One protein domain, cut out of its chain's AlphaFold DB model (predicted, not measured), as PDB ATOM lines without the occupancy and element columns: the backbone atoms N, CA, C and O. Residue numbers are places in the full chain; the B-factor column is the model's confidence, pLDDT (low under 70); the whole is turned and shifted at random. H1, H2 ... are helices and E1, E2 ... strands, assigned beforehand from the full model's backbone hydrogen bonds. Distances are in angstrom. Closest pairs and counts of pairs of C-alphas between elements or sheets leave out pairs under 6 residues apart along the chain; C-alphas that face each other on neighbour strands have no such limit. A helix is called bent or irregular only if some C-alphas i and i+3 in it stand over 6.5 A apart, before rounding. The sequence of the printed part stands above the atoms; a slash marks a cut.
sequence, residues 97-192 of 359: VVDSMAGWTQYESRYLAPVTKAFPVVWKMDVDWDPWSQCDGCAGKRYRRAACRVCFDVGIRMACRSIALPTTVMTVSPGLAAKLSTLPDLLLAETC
ATOM      1  N   VAL A  97     -22.165 -33.786  -0.211       77.75
ATOM      2  CA  VAL A  97     -21.949 -33.904   1.229       77.75
ATOM      3  C   VAL A  97     -23.043 -33.115   1.925       77.75
ATOM      4  O   VAL A  97     -23.188 -31.918   1.683       77.75
ATOM      5  N   VAL A  98     -23.814 -33.789   2.771       81.50
ATOM      6  CA  VAL A  98     -24.852 -33.167   3.595       81.50
ATOM      7  C   VAL A  98     -24.456 -33.280   5.057       81.50
ATOM      8  O   VAL A  98     -24.057 -34.344   5.514       81.50
ATOM      9  N   ASP A  99     -24.546 -32.180   5.791       79.69
ATOM     10  CA  ASP A  99     -24.187 -32.084   7.213       79.69
ATOM     11  C   ASP A  99     -25.391 -31.746   8.107       79.69
ATOM     12  O   ASP A  99     -25.258 -31.521   9.310       79.69
ATOM     13  N   SER A 100     -26.587 -31.700   7.515       80.62
ATOM     14  CA  SER A 100     -27.828 -31.323   8.181       80.62
ATOM     15  C   SER A 100     -29.034 -32.062   7.607       80.62
ATOM     16  O   SER A 100     -29.060 -32.454   6.437       80.62
ATOM     17  N   MET A 101     -30.084 -32.179   8.425       77.00
ATOM     18  CA  MET A 101     -31.365 -32.772   8.022       77.00
ATOM     19  C   MET A 101     -32.016 -32.018   6.847       77.00
ATOM     20  O   MET A 101     -32.694 -32.620   6.025       77.00
ATOM     21  N   ALA A 102     -31.772 -30.707   6.728       81.62
ATOM     22  CA  ALA A 102     -32.250 -29.894   5.608       81.62
ATOM     23  C   ALA A 102     -31.529 -30.224   4.288       81.62
ATOM     24  O   ALA A 102     -32.152 -30.252   3.227       81.62
ATOM     25  N   GLY A 103     -30.224 -30.513   4.347       82.19
ATOM     26  CA  GLY A 103     -29.475 -30.998   3.186       82.19
ATOM     27  C   GLY A 103     -29.993 -32.355   2.703       82.19
ATOM     28  O   GLY A 103     -30.156 -32.562   1.500       82.19
ATOM     29  N   TRP A 104     -30.326 -33.250   3.639       80.94
ATOM     30  CA  TRP A 104     -30.956 -34.535   3.330       80.94
ATOM     31  C   TRP A 104     -32.309 -34.367   2.619       80.94
ATOM     32  O   TRP A 104     -32.490 -34.910   1.531       80.94
ATOM     33  N   THR A 105     -33.239 -33.575   3.164       83.44
ATOM     34  CA  THR A 105     -34.581 -33.413   2.566       83.44
ATOM     35  C   THR A 105     -34.532 -32.778   1.173       83.44
ATOM     36  O   THR A 105     -35.323 -33.122   0.286       83.44
ATOM     37  N   GLN A 106     -33.569 -31.884   0.931       86.25
ATOM     38  CA  GLN A 106     -33.329 -31.316  -0.396       86.25
ATOM     39  C   GLN A 106     -32.820 -32.369  -1.389       86.25
ATOM     40  O   GLN A 106     -33.249 -32.392  -2.544       86.25
ATOM     41  N   TYR A 107     -31.913 -33.246  -0.959       83.19
ATOM     42  CA  TYR A 107     -31.436 -34.346  -1.790       83.19
ATOM     43  C   TYR A 107     -32.561 -35.342  -2.094       83.19
ATOM     44  O   TYR A 107     -32.785 -35.694  -3.254       83.19
ATOM     45  N   GLU A 108     -33.298 -35.760  -1.066       84.25
ATOM     46  CA  GLU A 108     -34.390 -36.727  -1.167       84.25
ATOM     47  C   GLU A 108     -35.467 -36.250  -2.148       84.25
ATOM     48  O   GLU A 108     -35.823 -36.969  -3.083       84.25
ATOM     49  N   SER A 109     -35.921 -35.003  -2.006       85.06
ATOM     50  CA  SER A 109     -36.927 -34.410  -2.894       85.06
ATOM     51  C   SER A 109     -36.449 -34.265  -4.341       85.06
ATOM     52  O   SER A 109     -37.227 -34.474  -5.274       85.06
ATOM     53  N   ARG A 110     -35.171 -33.932  -4.554       85.12
ATOM     54  CA  ARG A 110     -34.612 -33.702  -5.892       85.12
ATOM     55  C   ARG A 110     -34.302 -34.994  -6.641       85.12
ATOM     56  O   ARG A 110     -34.476 -35.039  -7.859       85.12
ATOM     57  N   TYR A 111     -33.817 -36.010  -5.936       82.56
ATOM     58  CA  TYR A 111     -33.210 -37.182  -6.558       82.56
ATOM     59  C   TYR A 111     -33.942 -38.490  -6.257       82.56
ATOM     60  O   TYR A 111     -34.113 -39.286  -7.176       82.56
ATOM     61  N   LEU A 112     -34.423 -38.711  -5.029       80.31
ATOM     62  CA  LEU A 112     -35.045 -39.982  -4.636       80.31
ATOM     63  C   LEU A 112     -36.554 -40.009  -4.898       80.31
ATOM     64  O   LEU A 112     -37.055 -40.989  -5.446       80.31
ATOM     65  N   ALA A 113     -37.273 -38.922  -4.604       83.06
ATOM     66  CA  ALA A 113     -38.719 -38.825  -4.823       83.06
ATOM     67  C   ALA A 113     -39.160 -39.085  -6.285       83.06
ATOM     68  O   ALA A 113     -40.175 -39.751  -6.502       83.06
ATOM     69  N   PRO A 114     -38.419 -38.639  -7.324       85.12
ATOM     70  CA  PRO A 114     -38.739 -39.001  -8.706       85.12
ATOM     71  C   PRO A 114     -38.569 -40.497  -9.001       85.12
ATOM     72  O   PRO A 114     -39.279 -41.034  -9.849       85.12
ATOM     73  N   VAL A 115     -37.629 -41.168  -8.325       82.12
ATOM     74  CA  VAL A 115     -37.351 -42.602  -8.508       82.12
ATOM     75  C   VAL A 115     -38.433 -43.434  -7.836       82.12
ATOM     76  O   VAL A 115     -39.018 -44.297  -8.484       82.12
ATOM     77  N   THR A 116     -38.771 -43.127  -6.584       78.88
ATOM     78  CA  THR A 116     -39.835 -43.832  -5.850       78.88
ATOM     79  C   THR A 116     -41.190 -43.679  -6.538       78.88
ATOM     80  O   THR A 116     -41.945 -44.643  -6.639       78.88
ATOM     81  N   LYS A 117     -41.473 -42.505  -7.117       82.69
ATOM     82  CA  LYS A 117     -42.682 -42.276  -7.921       82.69
ATOM     83  C   LYS A 117     -42.699 -43.071  -9.231       82.69
ATOM     84  O   LYS A 117     -43.765 -43.500  -9.661       82.69
ATOM     85  N   ALA A 118     -41.548 -43.238  -9.885       82.44
ATOM     86  CA  ALA A 118     -41.439 -43.971 -11.149       82.44
ATOM     87  C   ALA A 118     -41.497 -45.498 -10.964       82.44
ATOM     88  O   ALA A 118     -41.932 -46.201 -11.874       82.44
ATOM     89  N   PHE A 119     -41.093 -46.004  -9.796       79.56
ATOM     90  CA  PHE A 119     -41.034 -47.435  -9.485       79.56
ATOM     91  C   PHE A 119     -41.842 -47.774  -8.216       79.56
ATOM     92  O   PHE A 119     -41.269 -48.204  -7.216       79.56
ATOM     93  N   PRO A 120     -43.184 -47.632  -8.241       68.19
ATOM     94  CA  PRO A 120     -44.027 -47.775  -7.051       68.19
ATOM     95  C   PRO A 120     -44.074 -49.204  -6.499       68.19
ATOM     96  O   PRO A 120     -44.392 -49.388  -5.336       68.19
ATOM     97  N   VAL A 121     -43.747 -50.216  -7.315       68.81
ATOM     98  CA  VAL A 121     -43.749 -51.639  -6.923       68.81
ATOM     99  C   VAL A 121     -42.642 -51.956  -5.908       68.81
ATOM    100  O   VAL A 121     -42.756 -52.903  -5.135       68.81
ATOM    101  N   VAL A 122     -41.601 -51.127  -5.849       63.16
ATOM    102  CA  VAL A 122     -40.556 -51.184  -4.826       63.16
ATOM    103  C   VAL A 122     -41.017 -50.324  -3.641       63.16
ATOM    104  O   VAL A 122     -40.519 -49.229  -3.397       63.16
ATOM    105  N   TRP A 123     -42.041 -50.798  -2.926       53.47
ATOM    106  CA  TRP A 123     -42.788 -50.037  -1.907       53.47
ATOM    107  C   TRP A 123     -41.979 -49.631  -0.665       53.47
ATOM    108  O   TRP A 123     -42.484 -48.899   0.186       53.47
ATOM    109  N   LYS A 124     -40.732 -50.091  -0.533       54.12
ATOM    110  CA  LYS A 124     -39.900 -49.831   0.642       54.12
ATOM    111  C   LYS A 124     -38.439 -49.636   0.259       54.12
ATOM    112  O   LYS A 124     -37.567 -50.351   0.736       54.12
ATOM    113  N   MET A 125     -38.191 -48.672  -0.628       62.41
ATOM    114  CA  MET A 125     -36.848 -48.142  -0.842       62.41
ATOM    115  C   MET A 125     -36.442 -47.332   0.397       62.41
ATOM    116  O   MET A 125     -36.570 -46.109   0.416       62.41
ATOM    117  N   ASP A 126     -36.053 -48.033   1.458       68.31
ATOM    118  CA  ASP A 126     -35.581 -47.411   2.690       68.31
ATOM    119  C   ASP A 126     -34.137 -46.960   2.489       68.31
ATOM    120  O   ASP A 126     -33.332 -47.677   1.878       68.31
ATOM    121  N   VAL A 127     -33.820 -45.755   2.953       76.44
ATOM    122  CA  VAL A 127     -32.462 -45.225   2.850       76.44
ATOM    123  C   VAL A 127     -31.771 -45.418   4.181       76.44
ATOM    124  O   VAL A 127     -32.152 -44.846   5.197       76.44
ATOM    125  N   ASP A 128     -30.734 -46.237   4.137       81.31
ATOM    126  CA  ASP A 128     -29.871 -46.544   5.258       81.31
ATOM    127  C   ASP A 128     -28.498 -45.899   5.038       81.31
ATOM    128  O   ASP A 128     -28.172 -45.387   3.959       81.31
ATOM    129  N   TRP A 129     -27.669 -45.936   6.068       79.75
ATOM    130  CA  TRP A 129     -26.326 -45.383   6.041       79.75
ATOM    131  C   TRP A 129     -25.307 -46.468   6.345       79.75
ATOM    132  O   TRP A 129     -25.513 -47.339   7.193       79.75
ATOM    133  N   ASP A 130     -24.171 -46.402   5.659       77.25
ATOM    134  CA  ASP A 130     -23.017 -47.190   6.070       77.25
ATOM    135  C   ASP A 130     -22.583 -46.830   7.499       77.25
ATOM    136  O   ASP A 130     -22.825 -45.714   7.974       77.25
ATOM    137  N   PRO A 131     -21.870 -47.744   8.183       76.38
ATOM    138  CA  PRO A 131     -21.164 -47.397   9.401       76.38
ATOM    139  C   PRO A 131     -20.297 -46.156   9.188       76.38
ATOM    140  O   PRO A 131     -19.668 -45.982   8.141       76.38
ATOM    141  N   TRP A 132     -20.241 -45.305  10.209       77.44
ATOM    142  CA  TRP A 132     -19.423 -44.105  10.167       77.44
ATOM    143  C   TRP A 132     -17.968 -44.427   9.831       77.44
ATOM    144  O   TRP A 132     -17.332 -45.261  10.482       77.44
ATOM    145  N   SER A 133     -17.420 -43.702   8.858       73.12
ATOM    146  CA  SER A 133     -15.993 -43.729   8.573       73.12
ATOM    147  C   SER A 133     -15.188 -43.247   9.779       73.12
ATOM    148  O   SER A 133     -15.678 -42.538  10.664       73.12
ATOM    149  N   GLN A 134     -13.891 -43.545   9.760       76.62
ATOM    150  CA  GLN A 134     -12.955 -42.849  10.635       76.62
ATOM    151  C   GLN A 134     -13.002 -41.334  10.356       76.62
ATOM    152  O   GLN A 134     -13.261 -40.912   9.225       76.62
ATOM    153  N   CYS A 135     -12.775 -40.522  11.393       79.50
ATOM    154  CA  CYS A 135     -12.771 -39.062  11.277       79.50
ATOM    155  C   CYS A 135     -11.642 -38.580  10.352       79.50
ATOM    156  O   CYS A 135     -10.500 -39.039  10.473       79.50
ATOM    157  N   ASP A 136     -11.936 -37.612   9.486       72.50
ATOM    158  CA  ASP A 136     -11.015 -37.100   8.475       72.50
ATOM    159  C   ASP A 136      -9.923 -36.178   9.053       72.50
ATOM    160  O   ASP A 136     -10.104 -34.987   9.282       72.50
ATOM    161  N   GLY A 137      -8.723 -36.729   9.251       68.75
ATOM    162  CA  GLY A 137      -7.510 -35.951   9.533       68.75
ATOM    163  C   GLY A 137      -7.625 -34.928  10.681       68.75
ATOM    164  O   GLY A 137      -8.439 -35.064  11.597       68.75
ATOM    165  N   CYS A 138      -6.743 -33.920  10.649       67.31
ATOM    166  CA  CYS A 138      -6.657 -32.854  11.656       67.31
ATOM    167  C   CYS A 138      -6.371 -31.474  11.029       67.31
ATOM    168  O   CYS A 138      -5.348 -30.854  11.319       67.31
ATOM    169  N   ALA A 139      -7.267 -30.990  10.165       60.69
ATOM    170  CA  ALA A 139      -7.171 -29.673   9.520       60.69
ATOM    171  C   ALA A 139      -8.369 -28.766   9.875       60.69
ATOM    172  O   ALA A 139      -9.044 -28.241   8.997       60.69
ATOM    173  N   GLY A 140      -8.650 -28.597  11.172       69.44
ATOM    174  CA  GLY A 140      -9.771 -27.784  11.662       69.44
ATOM    175  C   GLY A 140     -10.858 -28.621  12.338       69.44
ATOM    176  O   GLY A 140     -10.553 -29.414  13.228       69.44
ATOM    177  N   LYS A 141     -12.129 -28.418  11.962       69.88
ATOM    178  CA  LYS A 141     -13.243 -29.263  12.425       69.88
ATOM    179  C   LYS A 141     -13.159 -30.628  11.738       69.88
ATOM    180  O   LYS A 141     -12.964 -30.686  10.530       69.88
ATOM    181  N   ARG A 142     -13.287 -31.699  12.524       78.62
ATOM    182  CA  ARG A 142     -13.232 -33.089  12.049       78.62
ATOM    183  C   ARG A 142     -14.624 -33.567  11.697       78.62
ATOM    184  O   ARG A 142     -15.552 -33.324  12.469       78.62
ATOM    185  N   TYR A 143     -14.724 -34.323  10.623       79.44
ATOM    186  CA  TYR A 143     -15.942 -34.932  10.134       79.44
ATOM    187  C   TYR A 143     -15.755 -36.442   9.970       79.44
ATOM    188  O   TYR A 143     -14.742 -36.937   9.478       79.44
ATOM    189  N   ARG A 144     -16.759 -37.202  10.385       80.81
ATOM    190  CA  ARG A 144     -16.935 -38.599   9.980       80.81
ATOM    191  C   ARG A 144     -18.004 -38.643   8.903       80.81
ATOM    192  O   ARG A 144     -18.915 -37.815   8.921       80.81
ATOM    193  N   ARG A 145     -17.875 -39.568   7.955       83.50
ATOM    194  CA  ARG A 145     -18.778 -39.658   6.805       83.50
ATOM    195  C   ARG A 145     -19.423 -41.030   6.736       83.50
ATOM    196  O   ARG A 145     -18.761 -42.031   6.992       83.50
ATOM    197  N   ALA A 146     -20.693 -41.072   6.375       80.00
ATOM    198  CA  ALA A 146     -21.423 -42.296   6.089       80.00
ATOM    199  C   ALA A 146     -21.961 -42.227   4.659       80.00
ATOM    200  O   ALA A 146     -22.495 -41.200   4.236       80.00
ATOM    201  N   ALA A 147     -21.782 -43.302   3.895       82.31
ATOM    202  CA  ALA A 147     -22.275 -43.378   2.528       82.31
ATOM    203  C   ALA A 147     -23.743 -43.811   2.497       82.31
ATOM    204  O   ALA A 147     -24.160 -44.667   3.277       82.31
ATOM    205  N   CYS A 148     -24.503 -43.234   1.570       82.06
ATOM    206  CA  CYS A 148     -25.900 -43.579   1.329       82.06
ATOM    207  C   CYS A 148     -26.042 -45.032   0.848       82.06
ATOM    208  O   CYS A 148     -25.332 -45.478  -0.075       82.06
ATOM    209  N   ARG A 149     -26.990 -45.755   1.451       81.06
ATOM    210  CA  ARG A 149     -27.379 -47.110   1.070       81.06
ATOM    211  C   ARG A 149     -28.870 -47.206   0.808       81.06
ATOM    212  O   ARG A 149     -29.680 -46.686   1.559       81.06
ATOM    213  N   VAL A 150     -29.224 -47.911  -0.256       78.50
ATOM    214  CA  VAL A 150     -30.608 -48.245  -0.568       78.50
ATOM    215  C   VAL A 150     -30.882 -49.681  -0.150       78.50
ATOM    216  O   VAL A 150     -30.127 -50.592  -0.505       78.50
ATOM    217  N   CYS A 151     -31.974 -49.862   0.584       74.31
ATOM    218  CA  CYS A 151     -32.514 -51.147   0.997       74.31
ATOM    219  C   CYS A 151     -33.816 -51.404   0.235       74.31
ATOM    220  O   CYS A 151     -34.704 -50.560   0.234       74.31
ATOM    221  N   PHE A 152     -33.930 -52.566  -0.411       66.25
ATOM    222  CA  PHE A 152     -35.125 -52.942  -1.184       66.25
ATOM    223  C   PHE A 152     -35.984 -54.010  -0.486       66.25
ATOM    224  O   PHE A 152     -37.194 -54.013  -0.665       66.25
ATOM    225  N   ASP A 153     -35.359 -54.892   0.308       59.47
ATOM    226  CA  ASP A 153     -35.979 -55.914   1.167       59.47
ATOM    227  C   ASP A 153     -34.939 -56.437   2.182       59.47
ATOM    228  O   ASP A 153     -33.747 -56.148   2.038       59.47
ATOM    229  N   VAL A 154     -35.383 -57.185   3.209       54.47
ATOM    230  CA  VAL A 154     -34.671 -57.536   4.464       54.47
ATOM    231  C   VAL A 154     -33.187 -57.911   4.271       54.47
ATOM    232  O   VAL A 154     -32.793 -59.073   4.179       54.47
ATOM    233  N   GLY A 155     -32.339 -56.882   4.243       58.62
ATOM    234  CA  GLY A 155     -30.910 -56.956   4.512       58.62
ATOM    235  C   GLY A 155     -29.948 -56.766   3.337       58.62
ATOM    236  O   GLY A 155     -28.758 -56.960   3.578       58.62
ATOM    237  N   ILE A 156     -30.375 -56.502   2.090       61.38
ATOM    238  CA  ILE A 156     -29.407 -56.164   1.019       61.38
ATOM    239  C   ILE A 156     -29.265 -54.644   0.961       61.38
ATOM    240  O   ILE A 156     -30.178 -53.955   0.515       61.38
ATOM    241  N   ARG A 157     -28.107 -54.146   1.405       70.75
ATOM    242  CA  ARG A 157     -27.711 -52.735   1.322       70.75
ATOM    243  C   ARG A 157     -26.878 -52.527   0.064       70.75
ATOM    244  O   ARG A 157     -25.833 -53.158  -0.081       70.75
ATOM    245  N   MET A 158     -27.326 -51.656  -0.829       72.88
ATOM    246  CA  MET A 158     -26.593 -51.296  -2.050       72.88
ATOM    247  C   MET A 158     -26.270 -49.816  -2.069       72.88
ATOM    248  O   MET A 158     -26.914 -49.039  -1.370       72.88
ATOM    249  N   ALA A 159     -25.283 -49.398  -2.852       76.12
ATOM    250  CA  ALA A 159     -25.024 -47.981  -3.016       76.12
ATOM    251  C   ALA A 159     -26.208 -47.290  -3.697       76.12
ATOM    252  O   ALA A 159     -26.838 -47.831  -4.606       76.12
ATOM    253  N   CYS A 160     -26.471 -46.047  -3.296       77.75
ATOM    254  CA  CYS A 160     -27.483 -45.218  -3.953       77.75
ATOM    255  C   CYS A 160     -27.169 -44.998  -5.444       77.75
ATOM    256  O   CYS A 160     -28.087 -44.905  -6.251       77.75
ATOM    257  N   ARG A 161     -25.885 -45.028  -5.828       80.06
ATOM    258  CA  ARG A 161     -25.404 -44.968  -7.214       80.06
ATOM    259  C   ARG A 161     -24.983 -46.345  -7.747       80.06
ATOM    260  O   ARG A 161     -23.840 -46.551  -8.147       80.06
ATOM    261  N   SER A 162     -25.898 -47.306  -7.742       76.44
ATOM    262  CA  SER A 162     -25.629 -48.648  -8.279       76.44
ATOM    263  C   SER A 162     -25.958 -48.745  -9.777       76.44
ATOM    264  O   SER A 162     -26.941 -48.164 -10.243       76.44
ATOM    265  N   ILE A 163     -25.148 -49.493 -10.540       74.06
ATOM    266  CA  ILE A 163     -25.451 -49.903 -11.928       74.06
ATOM    267  C   ILE A 163     -26.083 -51.297 -11.984       74.06
ATOM    268  O   ILE A 163     -26.706 -51.651 -12.988       74.06
ATOM    269  N   ALA A 164     -25.948 -52.099 -10.930       72.19
ATOM    270  CA  ALA A 164     -26.370 -53.490 -10.935       72.19
ATOM    271  C   ALA A 164     -27.081 -53.853  -9.630       72.19
ATOM    272  O   ALA A 164     -26.480 -53.915  -8.563       72.19
ATOM    273  N   LEU A 165     -28.372 -54.154  -9.755       74.44
ATOM    274  CA  LEU A 165     -29.229 -54.594  -8.657       74.44
ATOM    275  C   LEU A 165     -29.354 -56.126  -8.647       74.44
ATOM    276  O   LEU A 165     -29.027 -56.767  -9.648       74.44
ATOM    277  N   PRO A 166     -29.857 -56.746  -7.561       71.44
ATOM    278  CA  PRO A 166     -30.112 -58.175  -7.540       71.44
ATOM    279  C   PRO A 166     -31.133 -58.525  -8.621       71.44
ATOM    280  O   PRO A 166     -32.058 -57.756  -8.899       71.44
ATOM    281  N   THR A 167     -31.002 -59.715  -9.198       70.69
ATOM    282  CA  THR A 167     -31.898 -60.196 -10.259       70.69
ATOM    283  C   THR A 167     -33.368 -60.144  -9.848       70.69
ATOM    284  O   THR A 167     -34.194 -59.723 -10.647       70.69
ATOM    285  N   THR A 168     -33.679 -60.448  -8.586       71.19
ATOM    286  CA  THR A 168     -35.034 -60.371  -8.013       71.19
ATOM    287  C   THR A 168     -35.641 -58.966  -8.067       71.19
ATOM    288  O   THR A 168     -36.841 -58.818  -8.277       71.19
ATOM    289  N   VAL A 169     -34.826 -57.920  -7.918       73.81
ATOM    290  CA  VAL A 169     -35.276 -56.519  -7.982       73.81
ATOM    291  C   VAL A 169     -35.397 -56.069  -9.438       73.81
ATOM    292  O   VAL A 169     -36.363 -55.396  -9.809       73.81
ATOM    293  N   MET A 170     -34.459 -56.491 -10.291       71.38
ATOM    294  CA  MET A 170     -34.482 -56.178 -11.723       71.38
ATOM    295  C   MET A 170     -35.665 -56.825 -12.454       71.38
ATOM    296  O   MET A 170     -36.197 -56.216 -13.378       71.38
ATOM    297  N   THR A 171     -36.117 -58.014 -12.036       74.31
ATOM    298  CA  THR A 171     -37.317 -58.659 -12.602       74.31
ATOM    299  C   THR A 171     -38.600 -57.907 -12.268       74.31
ATOM    300  O   THR A 171     -39.528 -57.895 -13.070       74.31
ATOM    301  N   VAL A 172     -38.657 -57.276 -11.093       77.56
ATOM    302  CA  VAL A 172     -39.835 -56.533 -10.622       77.56
ATOM    303  C   VAL A 172     -39.848 -55.100 -11.167       77.56
ATOM    304  O   VAL A 172     -40.912 -54.542 -11.424       77.56
ATOM    305  N   SER A 173     -38.672 -54.499 -11.359       75.88
ATOM    306  CA  SER A 173     -38.514 -53.093 -11.751       75.88
ATOM    307  C   SER A 173     -37.439 -52.917 -12.837       75.88
ATOM    308  O   SER A 173     -36.322 -52.458 -12.565       75.88
ATOM    309  N   PRO A 174     -37.743 -53.270 -14.100       80.00
ATOM    310  CA  PRO A 174     -36.795 -53.083 -15.189       80.00
ATOM    311  C   PRO A 174     -36.497 -51.588 -15.378       80.00
ATOM    312  O   PRO A 174     -37.401 -50.762 -15.459       80.00
ATOM    313  N   GLY A 175     -35.213 -51.225 -15.430       82.00
ATOM    314  CA  GLY A 175     -34.765 -49.835 -15.601       82.00
ATOM    315  C   GLY A 175     -34.495 -49.053 -14.309       82.00
ATOM    316  O   GLY A 175     -33.940 -47.955 -14.389       82.00
ATOM    317  N   LEU A 176     -34.780 -49.610 -13.124       83.06
ATOM    318  CA  LEU A 176     -34.441 -48.971 -11.844       83.06
ATOM    319  C   LEU A 176     -32.929 -48.732 -11.708       83.06
ATOM    320  O   LEU A 176     -32.507 -47.621 -11.401       83.06
ATOM    321  N   ALA A 177     -32.109 -49.735 -12.031       79.62
ATOM    322  CA  ALA A 177     -30.647 -49.635 -11.983       79.62
ATOM    323  C   ALA A 177     -30.103 -48.526 -12.906       79.62
ATOM    324  O   ALA A 177     -29.203 -47.776 -12.533       79.62
ATOM    325  N   ALA A 178     -30.708 -48.346 -14.088       82.56
ATOM    326  CA  ALA A 178     -30.346 -47.261 -14.998       82.56
ATOM    327  C   ALA A 178     -30.651 -45.889 -14.381       82.56
ATOM    328  O   ALA A 178     -29.855 -44.964 -14.517       82.56
ATOM    329  N   LYS A 179     -31.762 -45.755 -13.647       83.62
ATOM    330  CA  LYS A 179     -32.096 -44.510 -12.952       83.62
ATOM    331  C   LYS A 179     -31.185 -44.259 -11.745       83.62
ATOM    332  O   LYS A 179     -30.711 -43.135 -11.590       83.62
ATOM    333  N   LEU A 180     -30.872 -45.287 -10.955       80.44
ATOM    334  CA  LEU A 180     -29.952 -45.185  -9.815       80.44
ATOM    335  C   LEU A 180     -28.530 -44.821 -10.247       80.44
ATOM    336  O   LEU A 180     -27.885 -44.003  -9.599       80.44
ATOM    337  N   SER A 181     -28.071 -45.318 -11.397       78.44
ATOM    338  CA  SER A 181     -26.746 -44.979 -11.935       78.44
ATOM    339  C   SER A 181     -26.532 -43.478 -12.180       78.44
ATOM    340  O   SER A 181     -25.392 -43.009 -12.204       78.44
ATOM    341  N   THR A 182     -27.625 -42.719 -12.343       80.25
ATOM    342  CA  THR A 182     -27.608 -41.265 -12.571       80.25
ATOM    343  C   THR A 182     -27.619 -40.444 -11.283       80.25
ATOM    344  O   THR A 182     -27.454 -39.224 -11.338       80.25
ATOM    345  N   LEU A 183     -27.820 -41.088 -10.129       78.88
ATOM    346  CA  LEU A 183     -27.800 -40.420  -8.834       78.88
ATOM    347  C   LEU A 183     -26.363 -40.014  -8.477       78.88
ATOM    348  O   LEU A 183     -25.432 -40.786  -8.715       78.88
ATOM    349  N   PRO A 184     -26.150 -38.820  -7.902       78.19
ATOM    350  CA  PRO A 184     -24.850 -38.472  -7.356       78.19
ATOM    351  C   PRO A 184     -24.580 -39.264  -6.071       78.19
ATOM    352  O   PRO A 184     -25.498 -39.594  -5.323       78.19
ATOM    353  N   ASP A 185     -23.308 -39.549  -5.799       75.25
ATOM    354  CA  ASP A 185     -22.912 -40.172  -4.537       75.25
ATOM    355  C   ASP A 185     -23.255 -39.230  -3.374       75.25
ATOM    356  O   ASP A 185     -22.897 -38.053  -3.403       75.25
ATOM    357  N   LEU A 186     -23.962 -39.728  -2.360       80.94
ATOM    358  CA  LEU A 186     -24.365 -38.944  -1.191       80.94
ATOM    359  C   LEU A 186     -23.596 -39.406   0.044       80.94
ATOM    360  O   LEU A 186     -23.598 -40.595   0.382       80.94
ATOM    361  N   LEU A 187     -22.979 -38.445   0.731       83.38
ATOM    362  CA  LEU A 187     -22.269 -38.650   1.988       83.38
ATOM    363  C   LEU A 187     -22.915 -37.808   3.086       83.38
ATOM    364  O   LEU A 187     -22.943 -36.580   2.994       83.38
ATOM    365  N   LEU A 188     -23.380 -38.458   4.148       85.06
ATOM    366  CA  LEU A 188     -23.753 -37.775   5.381       85.06
ATOM    367  C   LEU A 188     -22.483 -37.484   6.172       85.06
ATOM    368  O   LEU A 188     -21.698 -38.395   6.425       85.06
ATOM    369  N   ALA A 189     -22.273 -36.230   6.551       85.81
ATOM    370  CA  ALA A 189     -21.143 -35.791   7.350       85.81
ATOM    371  C   ALA A 189     -21.610 -35.343   8.734       85.81
ATOM    372  O   ALA A 189     -22.552 -34.570   8.870       85.81
ATOM    373  N   GLU A 190     -20.905 -35.783   9.770       84.88
ATOM    374  CA  GLU A 190     -21.148 -35.349  11.143       84.88
ATOM    375  C   GLU A 190     -19.835 -34.923  11.789       84.88
ATOM    376  O   GLU A 190     -18.787 -35.528  11.550       84.88
ATOM    377  N   THR A 191     -19.879 -33.886  12.626       83.38
ATOM    378  CA  THR A 191     -18.700 -33.444  13.370       83.38
ATOM    379  C   THR A 191     -18.297 -34.472  14.419       83.38
ATOM    380  O   THR A 191     -19.122 -34.912  15.217       83.38
ATOM    381  N   CYS A 192     -17.014 -34.811  14.488       81.44
ATOM    382  CA  CYS A 192     -16.517 -35.681  15.549       81.44
ATOM    383  C   CYS A 192     -16.430 -34.924  16.887       81.44
ATOM    384  O   CYS A 192     -15.940 -33.798  16.936       81.44
TER     385      CYS A 192
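What this domain is: This is residues 97 to 192 of the 359 residues of a protein of Aphis glycines (UniProt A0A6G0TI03). A long, kinked helix, H1, runs along one side of a narrow, strongly twisted sheet built round the long strand E2, with the short helices H2 and H3 toward one end and the loop of residues 130 to 142 reaching to the other. E2 has E1 on one side, and E3 and E4 on the other, toward different ends of E2. The printed part has 96 residues, with three named helices and four named strands; along the chain come H1, then the strands E1 to E3, then H2 and H3, and last E4. In the branched sheet the neighbour pairs E1 and E2, E2 and E3, and E2 and E4 are each antiparallel, and the class is mixed, helices and strands. The whole is only just compact, close to loose, with a radius of gyration of the C-alphas of 14.6 A, and only just a rod, spanning 47 by 23 by 21 A.

Where its parts are: H1, residues 101 to 118, begins with C-alpha 101 at (-31.365, -32.772, 8.022) and is 24.4 A long. It has a kink of 43 degrees near residue 108 and is irregular, but only just: C-alphas 110 and 113 are 6.7 A apart. E1 is residues 126 to 129, 10.0 A. E2, residues 143 to 151, is 24.9 A long, from C-alpha 143 at (-15.942, -34.932, 10.134). E3 is residues 157 to 159, H2 residues 167 to 172 and H3 residues 176 to 180. E4, residues 186 to 191, is 16.6 A long and ends with C-alpha 191 at (-18.700, -33.444, 13.370).

How they stand to each other: The pairing of E2 is staggered. E1 and E2 form an antiparallel hairpin, with N 128 and O 149 within hydrogen-bond range at 2.8 A. E2 and E3, also a hairpin, have N 150 and O 158 at 2.8 A. E1, E2 and E3 make a meander, each strand the antiparallel neighbour of the one before. E4 is antiparallel to E2 at 143 degrees, with N 146 and O 188 at 2.9 A. Residues 97 to 98 pair with residues 187 to 188 of E4, parallel. H1 only grazes the sheet, with its residues 101 to 112. H1 and H3 only just touch, with 3 pairs of C-alphas within 8 A, through residue 115 of H1 alone; the closest C-alphas are those of Val 115 and Lys 179, 7.1 A. H2 and H3 are close but not clearly touching, with the C-alphas of Met 170 and Leu 176 closest at 7.2 A. Neither H2 nor H3 is on the sheet. Every O i to N i+4 pair is within hydrogen-bond range in H3, against 11 of 14 in H1 and 1 of 2 in H2.

The domain as a whole: The two C-alphas farthest apart are those of Gly 140 and Thr 171, 48.0 A. The printed part has no cut, and the link from E1 to E2, 13 residues, is long. The mean pLDDT of the printed part is 76.4, with residues 120 to 126, 137 to 141 and 152 to 156 under 70.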